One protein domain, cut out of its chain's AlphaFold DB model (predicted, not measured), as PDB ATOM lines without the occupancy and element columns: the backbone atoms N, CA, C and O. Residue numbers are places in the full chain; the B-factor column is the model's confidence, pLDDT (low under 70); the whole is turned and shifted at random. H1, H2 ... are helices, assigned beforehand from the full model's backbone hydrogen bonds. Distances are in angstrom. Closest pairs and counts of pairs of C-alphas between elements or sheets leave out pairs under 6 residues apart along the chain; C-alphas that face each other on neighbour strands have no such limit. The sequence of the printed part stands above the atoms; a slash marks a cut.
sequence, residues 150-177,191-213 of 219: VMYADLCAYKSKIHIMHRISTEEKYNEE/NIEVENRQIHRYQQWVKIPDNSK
ATOM      1  N   VAL A 150      36.850 -12.516  -6.731       96.75
ATOM      2  CA  VAL A 150      35.926 -12.892  -7.816       96.75
ATOM      3  C   VAL A 150      34.675 -12.025  -7.775       96.75
ATOM      4  O   VAL A 150      34.268 -11.469  -8.789       96.75
ATOM      5  N   MET A 151      34.094 -11.859  -6.587       94.69
ATOM      6  CA  MET A 151      32.904 -11.031  -6.413       94.69
ATOM      7  C   MET A 151      33.177  -9.559  -6.758       94.69
ATOM      8  O   MET A 151      32.340  -8.905  -7.375       94.69
ATOM      9  N   TYR A 152      34.357  -9.036  -6.426       95.00
ATOM     10  CA  TYR A 152      34.762  -7.688  -6.827       95.00
ATOM     11  C   TYR A 152      34.987  -7.553  -8.331       95.00
ATOM     12  O   TYR A 152      34.548  -6.561  -8.912       95.00
ATOM     13  N   ALA A 153      35.594  -8.551  -8.975       94.69
ATOM     14  CA  ALA A 153      35.725  -8.573 -10.427       94.69
ATOM     15  C   ALA A 153      34.349  -8.568 -11.121       94.69
ATOM     16  O   ALA A 153      34.143  -7.791 -12.051       94.69
ATOM     17  N   ASP A 154      33.383  -9.345 -10.617       93.31
ATOM     18  CA  ASP A 154      32.002  -9.348 -11.117       93.31
ATOM     19  C   ASP A 154      31.329  -7.976 -11.002       93.31
ATOM     20  O   ASP A 154      30.687  -7.513 -11.946       93.31
ATOM     21  N   LEU A 155      31.451  -7.321  -9.841       93.00
ATOM     22  CA  LEU A 155      30.869  -5.995  -9.615       93.00
ATOM     23  C   LEU A 155      31.505  -4.944 -10.517       93.00
ATOM     24  O   LEU A 155      30.790  -4.119 -11.086       93.00
ATOM     25  N   CYS A 156      32.829  -4.995 -10.672       91.25
ATOM     26  CA  CYS A 156      33.556  -4.119 -11.578       91.25
ATOM     27  C   CYS A 156      33.055  -4.305 -13.019       91.25
ATOM     28  O   CYS A 156      32.612  -3.338 -13.636       91.25
ATOM     29  N   ALA A 157      32.985  -5.547 -13.511       91.06
ATOM     30  CA  ALA A 157      32.471  -5.855 -14.847       91.06
ATOM     31  C   ALA A 157      31.009  -5.407 -15.037       91.06
ATOM     32  O   ALA A 157      30.658  -4.822 -16.064       91.06
ATOM     33  N   TYR A 158      30.151  -5.623 -14.036       90.94
ATOM     34  CA  TYR A 158      28.761  -5.165 -14.061       90.94
ATOM     35  C   TYR A 158      28.659  -3.633 -14.114       90.94
ATOM     36  O   TYR A 158      27.878  -3.087 -14.895       90.94
ATOM     37  N   LYS A 159      29.480  -2.923 -13.333       89.06
ATOM     38  CA  LYS A 159      29.526  -1.459 -13.338       89.06
ATOM     39  C   LYS A 159      30.034  -0.922 -14.678       89.06
ATOM     40  O   LYS A 159      29.433   0.004 -15.220       89.06
ATOM     41  N   SER A 160      31.072  -1.533 -15.251       87.31
ATOM     42  CA  SER A 160      31.560  -1.216 -16.598       87.31
ATOM     43  C   SER A 160      30.465  -1.394 -17.648       87.31
ATOM     44  O   SER A 160      30.266  -0.499 -18.466       87.31
ATOM     45  N   LYS A 161      29.689  -2.486 -17.580       87.38
ATOM     46  CA  LYS A 161      28.530  -2.699 -18.457       87.38
ATOM     47  C   LYS A 161      27.519  -1.554 -18.352       87.38
ATOM     48  O   LYS A 161      27.087  -1.050 -19.383       87.38
ATOM     49  N   ILE A 162      27.167  -1.112 -17.141       87.69
ATOM     50  CA  ILE A 162      26.241   0.022 -16.948       87.69
ATOM     51  C   ILE A 162      26.786   1.297 -17.604       87.69
ATOM     52  O   ILE A 162      26.039   1.996 -18.285       87.69
ATOM     53  N   HIS A 163      28.076   1.597 -17.428       84.81
ATOM     54  CA  HIS A 163      28.696   2.776 -18.041       84.81
ATOM     55  C   HIS A 163      28.662   2.725 -19.571       84.81
ATOM     56  O   HIS A 163      28.336   3.731 -20.201       84.81
ATOM     57  N   ILE A 164      28.941   1.558 -20.158       84.38
ATOM     58  CA  ILE A 164      28.857   1.345 -21.608       84.38
ATOM     59  C   ILE A 164      27.413   1.519 -22.085       84.38
ATOM     60  O   ILE A 164      27.175   2.298 -23.000       84.38
ATOM     61  N   MET A 165      26.439   0.868 -21.440       83.31
ATOM     62  CA  MET A 165      25.023   0.963 -21.824       83.31
ATOM     63  C   MET A 165      24.492   2.396 -21.745       83.31
ATOM     64  O   MET A 165      23.790   2.840 -22.646       83.31
ATOM     65  N   HIS A 166      24.855   3.141 -20.697       83.38
ATOM     66  CA  HIS A 166      24.483   4.548 -20.588       83.38
ATOM     67  C   HIS A 166      25.050   5.357 -21.760       83.38
ATOM     68  O   HIS A 166      24.324   6.143 -22.363       83.38
ATOM     69  N   ARG A 167      26.327   5.151 -22.109       79.56
ATOM     70  CA  ARG A 167      26.965   5.839 -23.240       79.56
ATOM     71  C   ARG A 167      26.312   5.506 -24.578       79.56
ATOM     72  O   ARG A 167      26.006   6.435 -25.316       79.56
ATOM     73  N   ILE A 168      26.024   4.230 -24.831       80.75
ATOM     74  CA  ILE A 168      25.288   3.794 -26.025       80.75
ATOM     75  C   ILE A 168      23.942   4.521 -26.099       80.75
ATOM     76  O   ILE A 168      23.680   5.198 -27.081       80.75
ATOM     77  N   SER A 169      23.157   4.512 -25.017       78.50
ATOM     78  CA  SER A 169      21.845   5.175 -25.007       78.50
ATOM     79  C   SER A 169      21.911   6.695 -25.208       78.50
ATOM     80  O   SER A 169      20.977   7.291 -25.735       78.50
ATOM     81  N   THR A 170      22.993   7.354 -24.775       76.50
ATOM     82  CA  THR A 170      23.179   8.793 -25.016       76.50
ATOM     83  C   THR A 170      23.587   9.096 -26.452       76.50
ATOM     84  O   THR A 170      23.235  10.157 -26.951       76.50
ATOM     85  N   GLU A 171      24.321   8.191 -27.102       72.50
ATOM     86  CA  GLU A 171      24.708   8.329 -28.508       72.50
ATOM     87  C   GLU A 171      23.556   7.964 -29.448       72.50
ATOM     88  O   GLU A 171      23.342   8.673 -30.419       72.50
ATOM     89  N   GLU A 172      22.762   6.936 -29.139       65.38
ATOM     90  CA  GLU A 172      21.540   6.603 -29.888       65.38
ATOM     91  C   GLU A 172      20.541   7.764 -29.864       65.38
ATOM     92  O   GLU A 172      20.033   8.143 -30.908       65.38
ATOM     93  N   LYS A 173      20.356   8.430 -28.716       59.28
ATOM     94  CA  LYS A 173      19.541   9.658 -28.640       59.28
ATOM     95  C   LYS A 173      20.102  10.832 -29.445       59.28
ATOM     96  O   LYS A 173      19.341  11.722 -29.797       59.28
ATOM     97  N   TYR A 174      21.413  10.868 -29.683       51.75
ATOM     98  CA  TYR A 174      22.059  11.903 -30.494       51.75
ATOM     99  C   TYR A 174      21.968  11.573 -31.994       51.75
ATOM    100  O   TYR A 174      21.800  12.464 -32.814       51.75
ATOM    101  N   ASN A 175      22.019  10.284 -32.340       52.88
ATOM    102  CA  ASN A 175      21.896   9.776 -33.707       52.88
ATOM    103  C   ASN A 175      20.431   9.567 -34.148       52.88
ATOM    104  O   ASN A 175      20.177   9.367 -35.324       52.88
ATOM    105  N   GLU A 176      19.446   9.612 -33.248       47.91
ATOM    106  CA  GLU A 176      18.023   9.669 -33.627       47.91
ATOM    107  C   GLU A 176      17.621  11.052 -34.187       47.91
ATOM    108  O   GLU A 176      16.603  11.154 -34.869       47.91
ATOM    109  N   GLU A 177      18.412  12.109 -33.951       46.75
ATOM    110  CA  GLU A 177      18.197  13.441 -34.555       46.75
ATOM    111  C   GLU A 177      18.842  13.590 -35.949       46.75
ATOM    112  O   GLU A 177      18.477  14.484 -36.709       46.75
ATOM    113  N   ASN A 191      34.418  -8.134 -39.864       51.22
ATOM    114  CA  ASN A 191      33.749  -8.269 -38.573       51.22
ATOM    115  C   ASN A 191      34.722  -8.304 -37.389       51.22
ATOM    116  O   ASN A 191      34.412  -7.727 -36.354       51.22
ATOM    117  N   ILE A 192      35.913  -8.899 -37.535       51.81
ATOM    118  CA  ILE A 192      36.906  -8.963 -36.445       51.81
ATOM    119  C   ILE A 192      37.574  -7.597 -36.238       51.81
ATOM    120  O   ILE A 192      37.836  -7.186 -35.108       51.81
ATOM    121  N   GLU A 193      37.852  -6.851 -37.309       55.50
ATOM    122  CA  GLU A 193      38.383  -5.486 -37.198       55.50
ATOM    123  C   GLU A 193      37.344  -4.491 -36.682       55.50
ATOM    124  O   GLU A 193      37.689  -3.574 -35.933       55.50
ATOM    125  N   VAL A 194      36.082  -4.657 -37.077       58.34
ATOM    126  CA  VAL A 194      34.950  -3.881 -36.565       58.34
ATOM    127  C   VAL A 194      34.743  -4.186 -35.085       58.34
ATOM    128  O   VAL A 194      34.648  -3.252 -34.291       58.34
ATOM    129  N   GLU A 195      34.781  -5.456 -34.684       52.41
ATOM    130  CA  GLU A 195      34.700  -5.877 -33.284       52.41
ATOM    131  C   GLU A 195      35.876  -5.322 -32.464       52.41
ATOM    132  O   GLU A 195      35.666  -4.718 -31.416       52.41
ATOM    133  N   ASN A 196      37.111  -5.394 -32.969       54.88
ATOM    134  CA  ASN A 196      38.277  -4.797 -32.309       54.88
ATOM    135  C   ASN A 196      38.177  -3.267 -32.190       54.88
ATOM    136  O   ASN A 196      38.537  -2.699 -31.154       54.88
ATOM    137  N   ARG A 197      37.653  -2.581 -33.215       65.06
ATOM    138  CA  ARG A 197      37.367  -1.138 -33.161       65.06
ATOM    139  C   ARG A 197      36.291  -0.818 -32.128       65.06
ATOM    140  O   ARG A 197      36.449   0.141 -31.375       65.06
ATOM    141  N   GLN A 198      35.235  -1.625 -32.053       63.38
ATOM    142  CA  GLN A 198      34.185  -1.490 -31.046       63.38
ATOM    143  C   GLN A 198      34.731  -1.728 -29.635       63.38
ATOM    144  O   GLN A 198      34.496  -0.905 -28.756       63.38
ATOM    145  N   ILE A 199      35.544  -2.768 -29.421       60.78
ATOM    146  CA  ILE A 199      36.217  -3.036 -28.141       60.78
ATOM    147  C   ILE A 199      37.089  -1.844 -27.738       60.78
ATOM    148  O   ILE A 199      36.999  -1.376 -26.602       60.78
ATOM    149  N   HIS A 200      37.899  -1.310 -28.658       66.19
ATOM    150  CA  HIS A 200      38.744  -0.150 -28.377       66.19
ATOM    151  C   HIS A 200      37.910   1.094 -28.032       66.19
ATOM    152  O   HIS A 200      38.212   1.803 -27.070       66.19
ATOM    153  N   ARG A 201      36.813   1.327 -28.760       70.00
ATOM    154  CA  ARG A 201      35.848   2.401 -28.487       70.00
ATOM    155  C   ARG A 201      35.212   2.243 -27.100       70.00
ATOM    156  O   ARG A 201      35.212   3.190 -26.317       70.00
ATOM    157  N   TYR A 202      34.766   1.042 -26.737       68.25
ATOM    158  CA  TYR A 202      34.181   0.761 -25.422       68.25
ATOM    159  C   TYR A 202      35.193   0.903 -24.283       68.25
ATOM    160  O   TYR A 202      34.860   1.449 -23.231       68.25
ATOM    161  N   GLN A 203      36.449   0.497 -24.488       66.00
ATOM    162  CA  GLN A 203      37.525   0.716 -23.515       66.00
ATOM    163  C   GLN A 203      37.751   2.206 -23.231       66.00
ATOM    164  O   GLN A 203      38.021   2.582 -22.089       66.00
ATOM    165  N   GLN A 204      37.595   3.075 -24.232       68.25
ATOM    166  CA  GLN A 204      37.683   4.524 -24.033       68.25
ATOM    167  C   GLN A 204      36.490   5.098 -23.253       68.25
ATOM    168  O   GLN A 204      36.633   6.149 -22.622       68.25
ATOM    169  N   TRP A 205      35.335   4.431 -23.271       68.88
ATOM    170  CA  TRP A 205      34.118   4.871 -22.582       68.88
ATOM    171  C   TRP A 205      34.077   4.501 -21.106       68.88
ATOM    172  O   TRP A 205      33.499   5.237 -20.306       68.88
ATOM    173  N   VAL A 206      34.739   3.413 -20.716       65.94
ATOM    174  CA  VAL A 206      34.907   3.016 -19.309       65.94
ATOM    175  C   VAL A 206      36.073   3.794 -18.681       65.94
ATOM    176  O   VAL A 206      36.979   3.232 -18.071       65.94
ATOM    177  N   LYS A 207      36.092   5.120 -18.844       70.38
ATOM    178  CA  LYS A 207      37.047   5.987 -18.146       70.38
ATOM    179  C   LYS A 207      36.458   6.407 -16.808       70.38
ATOM    180  O   LYS A 207      35.521   7.196 -16.738       70.38
ATOM    181  N   ILE A 208      37.035   5.862 -15.746       78.19
ATOM    182  CA  ILE A 208      36.766   6.280 -14.371       78.19
ATOM    183  C   ILE A 208      37.589   7.550 -14.098       78.19
ATOM    184  O   ILE A 208      38.746   7.611 -14.532       78.19
ATOM    185  N   PRO A 209      37.025   8.555 -13.404       80.44
ATOM    186  CA  PRO A 209      37.768   9.734 -12.969       80.44
ATOM    187  C   PRO A 209      39.075   9.363 -12.257       80.44
ATOM    188  O   PRO A 209      39.103   8.413 -11.475       80.44
ATOM    189  N   ASP A 210      40.152  10.117 -12.499       81.75
ATOM    190  CA  ASP A 210      41.486   9.793 -11.964       81.75
ATOM    191  C   ASP A 210      41.504   9.678 -10.435       81.75
ATOM    192  O   ASP A 210      42.154   8.792  -9.889       81.75
ATOM    193  N   ASN A 211      40.708  10.500  -9.746       85.00
ATOM    194  CA  ASN A 211      40.558  10.474  -8.288       85.00
ATOM    195  C   ASN A 211      39.876   9.206  -7.740       85.00
ATOM    196  O   ASN A 211      39.858   9.001  -6.530       85.00
ATOM    197  N   SER A 212      39.282   8.384  -8.605       82.44
ATOM    198  CA  SER A 212      38.497   7.205  -8.231       82.44
ATOM    199  C   SER A 212      39.123   5.894  -8.718       82.44
ATOM    200  O   SER A 212      38.581   4.830  -8.429       82.44
ATOM    201  N   LYS A 213      40.254   5.947  -9.438       81.38
ATOM    202  CA  LYS A 213      40.929   4.761  -9.999       81.38
ATOM    203  C   LYS A 213      41.440   3.794  -8.933       81.38
ATOM    204  O   LYS A 213      41.362   2.586  -9.135       81.38
TER     205      LYS A 213
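Overview. This is residues 150 to 177 and 191 to 213 of the 219 residues of the protein "Piwi domain-containing protein" of Euroglyphus maynei (UniProt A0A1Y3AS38). One long helix, H1, makes the bar of a loose T, and a shorter helix, H2, makes its stem, with the last residues of H2 meeting the middle of H1. Residues 150 to 158 and 169 to 175 of H1 and residues 191 to 200 of H2 stick out, and a short tail with no named element, residues 206 to 213, follows H2. The printed part has 51 residues, with two named helices, H1 then H2, and no named strand; the class is all helix. The whole is loose, with a radius of gyration of the C-alphas of 13.1 A, and it spans 37 by 27 by 20 A.

Arrangement. Start from the long helix H1, residues 150 to 175, and look at its residues 163 to 167. There H1 touches H2, residues 191 to 205, which meets it with residues 202 to 205 alone. The closest C-alphas of the two are those of Ile 164 and Trp 205, 6.4 A apart. Their lines are about perpendicular, at 80 degrees, and their centres are 14.5 A apart. Three stretches stand free: residues 150 to 158, which belong to H1; residues 169 to 177, of which 169 to 175 belong to H1; and residues 191 to 200, which belong to H2. In H1 and H2, every O i to N i+4 pair is within hydrogen-bond range.

Along the chain. Find C-alpha 150 at (35.926, -12.892, -7.816); from there H1 runs 37.2 A to C-alpha 175 at (21.896, 9.776, -33.707). H2 runs 20.7 A, ending with C-alpha 205 at (34.118, 4.871, -22.582).

Size, cuts and confidence. The two C-alphas farthest apart are those of Val 150 and Glu 177, at 41.5 A. Residues 178 to 190 are not printed, and C-alphas 177 and 191 are 27.0 A apart across the cut. In this predicted model the mean pLDDT of the printed part is 74.2; residues 172 to 177, 191 to 200 and 202 to 206 are under 70.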